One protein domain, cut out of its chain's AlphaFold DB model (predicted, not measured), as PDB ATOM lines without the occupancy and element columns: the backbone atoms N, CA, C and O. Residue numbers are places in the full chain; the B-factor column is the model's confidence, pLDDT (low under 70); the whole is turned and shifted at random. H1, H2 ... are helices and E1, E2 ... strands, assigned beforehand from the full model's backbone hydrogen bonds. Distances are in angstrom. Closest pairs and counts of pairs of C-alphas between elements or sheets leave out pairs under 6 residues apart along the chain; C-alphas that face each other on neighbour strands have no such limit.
ATOM      1  N   VAL A  16     -19.999 -10.766 113.481       94.06
ATOM      2  CA  VAL A  16     -19.172 -11.986 113.450       94.06
ATOM      3  C   VAL A  16     -18.943 -12.474 112.017       94.06
ATOM      4  O   VAL A  16     -17.801 -12.728 111.642       94.06
ATOM      5  N   GLY A  17     -19.987 -12.528 111.183       92.25
ATOM      6  CA  GLY A  17     -19.866 -12.901 109.771       92.25
ATOM      7  C   GLY A  17     -18.946 -11.966 108.978       92.25
ATOM      8  O   GLY A  17     -18.074 -12.436 108.248       92.25
ATOM      9  N   THR A  18     -19.075 -10.645 109.155       88.31
ATOM     10  CA  THR A  18     -18.185  -9.676 108.488       88.31
ATOM     11  C   THR A  18     -16.745  -9.733 108.998       88.31
ATOM     12  O   THR A  18     -15.824  -9.604 108.195       88.31
ATOM     13  N   SER A  19     -16.529  -9.981 110.294       90.31
ATOM     14  CA  SER A  19     -15.195 -10.152 110.877       90.31
ATOM     15  C   SER A  19     -14.518 -11.430 110.381       90.31
ATOM     16  O   SER A  19     -13.367 -11.370 109.959       90.31
ATOM     17  N   LEU A  20     -15.228 -12.563 110.355       93.19
ATOM     18  CA  LEU A  20     -14.711 -13.825 109.814       93.19
ATOM     19  C   LEU A  20     -14.371 -13.702 108.323       93.19
ATOM     20  O   LEU A  20     -13.297 -14.131 107.907       93.19
ATOM     21  N   PHE A  21     -15.232 -13.056 107.530       87.69
ATOM     22  CA  PHE A  21     -14.949 -12.780 106.119       87.69
ATOM     23  C   PHE A  21     -13.713 -11.883 105.942       87.69
ATOM     24  O   PHE A  21     -12.845 -12.191 105.127       87.69
ATOM     25  N   ALA A  22     -13.583 -10.810 106.729       84.12
ATOM     26  CA  ALA A  22     -12.420  -9.925 106.676       84.12
ATOM     27  C   ALA A  22     -11.113 -10.645 107.058       84.12
ATOM     28  O   ALA A  22     -10.100 -10.460 106.385       84.12
ATOM     29  N   VAL A  23     -11.138 -11.505 108.084       91.56
ATOM     30  CA  VAL A  23      -9.988 -12.335 108.485       91.56
ATOM     31  C   VAL A  23      -9.640 -13.364 107.406       91.56
ATOM     32  O   VAL A  23      -8.464 -13.528 107.096       91.56
ATOM     33  N   ALA A  24     -10.630 -14.007 106.776       86.69
ATOM     34  CA  ALA A  24     -10.399 -14.949 105.681       86.69
ATOM     35  C   ALA A  24      -9.787 -14.268 104.441       86.69
ATOM     36  O   ALA A  24      -8.834 -14.787 103.860       86.69
ATOM     37  N   VAL A  25     -10.276 -13.079 104.065       83.88
ATOM     38  CA  VAL A  25      -9.713 -12.281 102.961       83.88
ATOM     39  C   VAL A  25      -8.291 -11.812 103.285       83.88
ATOM     40  O   VAL A  25      -7.403 -11.951 102.446       83.88
ATOM     41  N   LEU A  26      -8.043 -11.316 104.503       84.69
ATOM     42  CA  LEU A  26      -6.704 -10.922 104.950       84.69
ATOM     43  C   LEU A  26      -5.734 -12.113 104.948       84.69
ATOM     44  O   LEU A  26      -4.617 -11.986 104.452       84.69
ATOM     45  N   GLY A  27      -6.172 -13.273 105.444       86.00
ATOM     46  CA  GLY A  27      -5.402 -14.516 105.428       86.00
ATOM     47  C   GLY A  27      -5.080 -14.991 104.012       86.00
ATOM     48  O   GLY A  27      -3.939 -15.355 103.746       86.00
ATOM     49  N   GLY A  28      -6.035 -14.918 103.079       82.56
ATOM     50  CA  GLY A  28      -5.814 -15.256 101.669       82.56
ATOM     51  C   GLY A  28      -4.829 -14.316 100.963       82.56
ATOM     52  O   GLY A  28      -3.957 -14.779 100.227       82.56
ATOM     53  N   ILE A  29      -4.915 -13.007 101.225       80.81
ATOM     54  CA  ILE A  29      -3.964 -12.011 100.701       80.81
ATOM     55  C   ILE A  29      -2.564 -12.244 101.287       80.81
ATOM     56  O   ILE A  29      -1.589 -12.264 100.537       80.81
ATOM     57  N   LEU A  30      -2.458 -12.464 102.601       82.12
ATOM     58  CA  LEU A  30      -1.186 -12.726 103.277       82.12
ATOM     59  C   LEU A  30      -0.552 -14.042 102.807       82.12
ATOM     60  O   LEU A  30       0.644 -14.072 102.537       82.12
ATOM     61  N   ALA A  31      -1.342 -15.106 102.648       78.94
ATOM     62  CA  ALA A  31      -0.865 -16.384 102.129       78.94
ATOM     63  C   ALA A  31      -0.316 -16.236 100.703       78.94
ATOM     64  O   ALA A  31       0.812 -16.644 100.453       78.94
ATOM     65  N   ALA A  32      -1.059 -15.594  99.793       76.94
ATOM     66  CA  ALA A  32      -0.609 -15.373  98.415       76.94
ATOM     67  C   ALA A  32       0.614 -14.443  98.309       76.94
ATOM     68  O   ALA A  32       1.407 -14.578  97.378       76.94
ATOM     69  N   TYR A  33       0.783 -13.516  99.259       76.50
ATOM     70  CA  TYR A  33       1.993 -12.704  99.388       76.50
ATOM     71  C   TYR A  33       3.193 -13.553  99.840       76.50
ATOM     72  O   TYR A  33       4.239 -13.522  99.199       76.50
ATOM     73  N   VAL A  34       3.030 -14.364 100.894       78.06
ATOM     74  CA  VAL A  34       4.084 -15.244 101.434       78.06
ATOM     75  C   VAL A  34       4.493 -16.340 100.443       78.06
ATOM     76  O   VAL A  34       5.673 -16.665 100.358       78.06
ATOM     77  N   THR A  35       3.560 -16.883  99.655       78.44
ATOM     78  CA  THR A  35       3.863 -17.861  98.590       78.44
ATOM     79  C   THR A  35       4.317 -17.221  97.273       78.44
ATOM     80  O   THR A  35       4.573 -17.944  96.313       78.44
ATOM     81  N   GLY A  36       4.413 -15.887  97.197       71.38
ATOM     82  CA  GLY A  36       4.881 -15.171  96.007       71.38
ATOM     83  C   GLY A  36       4.002 -15.360  94.762       71.38
ATOM     84  O   GLY A  36       4.512 -15.315  93.645       71.38
ATOM     85  N   TYR A  37       2.695 -15.599  94.923       68.69
ATOM     86  CA  TYR A  37       1.831 -16.071  93.834       68.69
ATOM     87  C   TYR A  37       1.462 -14.953  92.833       68.69
ATOM     88  O   TYR A  37       0.517 -14.179  93.035       68.69
ATOM     89  N   GLN A  38       2.221 -14.872  91.735       70.69
ATOM     90  CA  GLN A  38       2.062 -13.897  90.648       70.69
ATOM     91  C   GLN A  38       1.405 -14.557  89.422       70.69
ATOM     92  O   GLN A  38       1.981 -15.466  88.831       70.69
ATOM     93  N   PHE A  39       0.222 -14.086  89.008       66.12
ATOM     94  CA  PHE A  39      -0.491 -14.623  87.834       66.12
ATOM     95  C   PHE A  39       0.124 -14.160  86.510       66.12
ATOM     96  O   PHE A  39       0.122 -14.898  85.530       66.12
ATOM     97  N   ILE A  40       0.629 -12.926  86.479       66.25
ATOM     98  CA  ILE A  40       1.341 -12.346  85.338       66.25
ATOM     99  C   ILE A  40       2.561 -11.621  85.897       66.25
ATOM    100  O   ILE A  40       2.424 -10.813  86.816       66.25
ATOM    101  N   HIS A  41       3.733 -11.891  85.335       64.19
ATOM    102  CA  HIS A  41       4.967 -11.168  85.615       64.19
ATOM    103  C   HIS A  41       5.685 -10.871  84.296       64.19
ATOM    104  O   HIS A  41       5.730 -11.712  83.400       64.19
ATOM    105  N   THR A  42       6.242  -9.672  84.158       68.88
ATOM    106  CA  THR A  42       7.258  -9.403  83.129       68.88
ATOM    107  C   THR A  42       8.599  -9.968  83.603       68.88
ATOM    108  O   THR A  42       8.880  -9.914  84.795       68.88
ATOM    109  N   GLU A  43       9.465 -10.428  82.696       60.81
ATOM    110  CA  GLU A  43      10.799 -10.994  83.009       60.81
ATOM    111  C   GLU A  43      11.693 -10.085  83.879       60.81
ATOM    112  O   GLU A  43      12.597 -10.556  84.559       60.81
ATOM    113  N   LYS A  44      11.434  -8.770  83.873       64.44
ATOM    114  CA  LYS A  44      12.142  -7.756  84.677       64.44
ATOM    115  C   LYS A  44      11.358  -7.287  85.918       64.44
ATOM    116  O   LYS A  44      11.672  -6.245  86.479       64.44
ATOM    117  N   HIS A  45      10.293  -7.995  86.298       62.50
ATOM    118  CA  HIS A  45       9.387  -7.748  87.436       62.50
ATOM    119  C   HIS A  45       8.734  -6.351  87.577       62.50
ATOM    120  O   HIS A  45       7.940  -6.162  88.498       62.50
ATOM    121  N   TYR A  46       8.960  -5.397  86.659       55.75
ATOM    122  CA  TYR A  46       8.366  -4.043  86.695       55.75
ATOM    123  C   TYR A  46       6.832  -4.014  86.796       55.75
ATOM    124  O   TYR A  46       6.266  -3.062  87.328       55.75
ATOM    125  N   LEU A  47       6.157  -5.054  86.301       56.00
ATOM    126  CA  LEU A  47       4.739  -5.305  86.532       56.00
ATOM    127  C   LEU A  47       4.561  -6.745  87.019       56.00
ATOM    128  O   LEU A  47       4.996  -7.692  86.359       56.00
ATOM    129  N   SER A  48       3.889  -6.893  88.161       65.62
ATOM    130  CA  SER A  48       3.435  -8.174  88.698       65.62
ATOM    131  C   SER A  48       1.961  -8.083  89.099       65.62
ATOM    132  O   SER A  48       1.552  -7.230  89.886       65.62
ATOM    133  N   PHE A  49       1.134  -8.962  88.534       72.56
ATOM    134  CA  PHE A  49      -0.293  -9.056  88.833       72.56
ATOM    135  C   PHE A  49      -0.531 -10.249  89.766       72.56
ATOM    136  O   PHE A  49      -0.778 -11.373  89.327       72.56
ATOM    137  N   GLY A  50      -0.375 -10.021  91.070       77.94
ATOM    138  CA  GLY A  50      -0.651 -11.019  92.111       77.94
ATOM    139  C   GLY A  50      -2.134 -11.113  92.487       77.94
ATOM    140  O   GLY A  50      -2.956 -10.310  92.040       77.94
ATOM    141  N   LEU A  51      -2.477 -12.056  93.373       74.38
ATOM    142  CA  LEU A  51      -3.860 -12.276  93.837       74.38
ATOM    143  C   LEU A  51      -4.534 -11.002  94.374       74.38
ATOM    144  O   LEU A  51      -5.714 -10.773  94.118       74.38
ATOM    145  N   TYR A  52      -3.785 -10.140  95.063       75.38
ATOM    146  CA  TYR A  52      -4.284  -8.849  95.542       75.38
ATOM    147  C   TYR A  52      -4.752  -7.934  94.395       75.38
ATOM    148  O   TYR A  52      -5.828  -7.344  94.477       75.38
ATOM    149  N   GLY A  53      -4.000  -7.881  93.289       78.25
ATOM    150  CA  GLY A  53      -4.381  -7.145  92.080       78.25
ATOM    151  C   GLY A  53      -5.622  -7.733  91.405       78.25
ATOM    152  O   GLY A  53      -6.501  -6.982  90.986       78.25
ATOM    153  N   ALA A  54      -5.750  -9.063  91.380       80.69
ATOM    154  CA  ALA A  54      -6.943  -9.744  90.872       80.69
ATOM    155  C   ALA A  54      -8.194  -9.452  91.724       80.69
ATOM    156  O   ALA A  54      -9.249  -9.139  91.175       80.69
ATOM    157  N   ILE A  55      -8.073  -9.482  93.057       81.00
ATOM    158  CA  ILE A  55      -9.167  -9.155  93.988       81.00
ATOM    159  C   ILE A  55      -9.574  -7.680  93.858       81.00
ATOM    160  O   ILE A  55     -10.767  -7.392  93.767       81.00
ATOM    161  N   LEU A  56      -8.616  -6.746  93.793       83.25
ATOM    162  CA  LEU A  56      -8.908  -5.326  93.566       83.25
ATOM    163  C   LEU A  56      -9.554  -5.081  92.197       83.25
ATOM    164  O   LEU A  56     -10.546  -4.360  92.119       83.25
ATOM    165  N   GLY A  57      -9.040  -5.703  91.132       84.06
ATOM    166  CA  GLY A  57      -9.602  -5.600  89.785       84.06
ATOM    167  C   GLY A  57     -11.042  -6.113  89.716       84.06
ATOM    168  O   GLY A  57     -11.913  -5.430  89.183       84.06
ATOM    169  N   LEU A  58     -11.321  -7.265  90.337       86.25
ATOM    170  CA  LEU A  58     -12.675  -7.804  90.462       86.25
ATOM    171  C   LEU A  58     -13.584  -6.889  91.299       86.25
ATOM    172  O   LEU A  58     -14.738  -6.672  90.934       86.25
ATOM    173  N   HIS A  59     -13.076  -6.312  92.393       85.81
ATOM    174  CA  HIS A  59     -13.836  -5.382  93.231       85.81
ATOM    175  C   HIS A  59     -14.220  -4.107  92.466       85.81
ATOM    176  O   HIS A  59     -15.389  -3.722  92.467       85.81
ATOM    177  N   LEU A  60     -13.264  -3.498  91.756       87.38
ATOM    178  CA  LEU A  60     -13.480  -2.322  90.908       87.38
ATOM    179  C   LEU A  60     -14.411  -2.631  89.728       87.38
ATOM    180  O   LEU A  60     -15.262  -1.808  89.394       87.38
ATOM    181  N   PHE A  61     -14.309  -3.822  89.127       91.06
ATOM    182  CA  PHE A  61     -15.224  -4.277  88.078       91.06
ATOM    183  C   PHE A  61     -16.661  -4.414  88.598       91.06
ATOM    184  O   PHE A  61     -17.582  -3.883  87.984       91.06
ATOM    185  N   ILE A  62     -16.862  -5.059  89.752       90.81
ATOM    186  CA  ILE A  62     -18.186  -5.216  90.377       90.81
ATOM    187  C   ILE A  62     -18.774  -3.851  90.774       90.81
ATOM    188  O   ILE A  62     -19.945  -3.590  90.499       90.81
ATOM    189  N   GLN A  63     -17.970  -2.955  91.359       89.69
ATOM    190  CA  GLN A  63     -18.386  -1.577  91.657       89.69
ATOM    191  C   GLN A  63     -18.806  -0.825  90.387       89.69
ATOM    192  O   GLN A  63     -19.882  -0.233  90.354       89.69
ATOM    193  N   SER A  64     -17.992  -0.892  89.330       88.38
ATOM    194  CA  SER A  64     -18.266  -0.238  88.043       88.38
ATOM    195  C   SER A  64     -19.513  -0.803  87.362       88.38
ATOM    196  O   SER A  64     -20.296  -0.047  86.791       88.38
ATOM    197  N   LEU A  65     -19.733  -2.118  87.450       90.06
ATOM    198  CA  LEU A  65     -20.912  -2.791  86.910       90.06
ATOM    199  C   LEU A  65     -22.190  -2.367  87.643       90.06
ATOM    200  O   LEU A  65     -23.169  -2.022  86.985       90.06
ATOM    201  N   PHE A  66     -22.190  -2.341  88.980       90.81
ATOM    202  CA  PHE A  66     -23.351  -1.865  89.739       90.81
ATOM    203  C   PHE A  66     -23.610  -0.369  89.519       90.81
ATOM    204  O   PHE A  66     -24.752   0.004  89.267       90.81
ATOM    205  N   ALA A  67     -22.570   0.473  89.506       84.06
ATOM    206  CA  ALA A  67     -22.709   1.896  89.192       84.06
ATOM    207  C   ALA A  67     -23.273   2.123  87.775       84.06
ATOM    208  O   ALA A  67     -24.161   2.952  87.587       84.06
ATOM    209  N   PHE A  68     -22.820   1.352  86.780       85.50
ATOM    210  CA  PHE A  68     -23.344   1.402  85.413       85.50
ATOM    211  C   PHE A  68     -24.809   0.950  85.325       85.50
ATOM    212  O   PHE A  68     -25.604   1.591  84.634       85.50
ATOM    213  N   LEU A  69     -25.177  -0.138  86.007       88.06
ATOM    214  CA  LEU A  69     -26.552  -0.642  86.037       88.06
ATOM    215  C   LEU A  69     -27.504   0.360  86.702       88.06
ATOM    216  O   LEU A  69     -28.565   0.635  86.143       88.06
ATOM    217  N   GLU A  70     -27.103   0.954  87.827       82.88
ATOM    218  CA  GLU A  70     -27.920   1.931  88.550       82.88
ATOM    219  C   GLU A  70     -28.050   3.247  87.770       82.88
ATOM    220  O   GLU A  70     -29.157   3.719  87.531       82.88
ATOM    221  N   HIS A  71     -26.957   3.779  87.217       80.31
ATOM    222  CA  HIS A  71     -27.005   4.939  86.316       80.31
ATOM    223  C   HIS A  71     -27.882   4.680  85.070       80.31
ATOM    224  O   HIS A  71     -28.603   5.569  84.608       80.31
ATOM    225  N   ARG A  72     -27.891   3.448  84.538       83.25
ATOM    226  CA  ARG A  72     -28.786   3.045  83.437       83.25
ATOM    227  C   ARG A  72     -30.253   2.932  83.873       83.25
ATOM    228  O   ARG A  72     -31.133   3.130  83.034       83.25
ATOM    229  N   ARG A  73     -30.524   2.629  85.145       81.00
ATOM    230  CA  ARG A  73     -31.864   2.629  85.747       81.00
ATOM    231  C   ARG A  73     -32.366   4.059  85.978       81.00
ATOM    232  O   ARG A  73     -33.407   4.423  85.438       81.00
ATOM    233  N   MET A  74     -31.578   4.898  86.649       71.62
ATOM    234  CA  MET A  74     -31.897   6.304  86.948       71.62
ATOM    235  C   MET A  74     -32.210   7.147  85.699       71.62
ATOM    236  O   MET A  74     -33.026   8.067  85.771       71.62
ATOM    237  N   ARG A  75     -31.599   6.818  84.545       74.06
ATOM    238  CA  ARG A  75     -31.886   7.426  83.225       74.06
ATOM    239  C   ARG A  75     -33.151   6.914  82.522       74.06
ATOM    240  O   ARG A  75     -33.533   7.476  81.500       74.06
ATOM    241  N   ARG A  76     -33.768   5.828  82.997       68.00
ATOM    242  CA  ARG A  76     -35.029   5.278  82.455       68.00
ATOM    243  C   ARG A  76     -36.246   5.755  83.234       68.00
ATOM    244  O   ARG A  76     -37.306   5.942  82.649       68.00
TER     245      ARG A  76
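This is residues 16 to 76 of the 608 residues of a protein of Taeniopygia guttata (UniProt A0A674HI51). What shape does the backbone make? Two long helices, H1 and H2, meet near their ends as an open V, and a small hairpin of two short strands, E1 and E2, sits at the corner. Residues 16 to 24 of H1 and residues 58 to 76, mostly H2, stick out as free arms. What is it made of? The 61 printed residues hold H1, E1, E2 and H2 in that order, with the two strands antiparallel; the class is mostly helix. How spread out is it? It is only just extended, close to loose, with a radius of gyration of the C-alphas of 16.1 A, and it is flat, spanning 48 by 37 by 11 A.

Where are the strands? E1 is residues 38 to 41 and E2 is residues 48 to 50. Where are the helices? H2, residues 51 to 74, measures 34.3 A from first to last C-alpha and ends at (-31.897, 6.304, 86.948). H1, residues 16 to 34, measures 26.4 A and begins at (-19.172, -11.986, 113.450).

How do the strands pair? E1 and E2 form a hairpin, with N 39 and O 49 at 2.9 A, within hydrogen-bond range. How do the helices meet? H1, with residues 29 to 32 alone, and H2, with residues 51 to 52 alone, only just touch, with 3 pairs of C-alphas within 8 A. The closest C-alphas are those of Ile 29 and Tyr 52, 6.1 A apart. The helices run opposite ways at a steep tilt of 47 degrees. Are their backbones complete? Every O i to N i+4 pair in H1 and H2 is within hydrogen-bond range.

How far does it reach? The two C-alphas farthest apart, those of Lys 44 and Arg 76, are 49.0 A apart. Are there cuts or long links? The printed part has no cut and no long link. Where is confidence low? The pLDDT is under 70 at residue 37, residues 39 to 48 and residue 76.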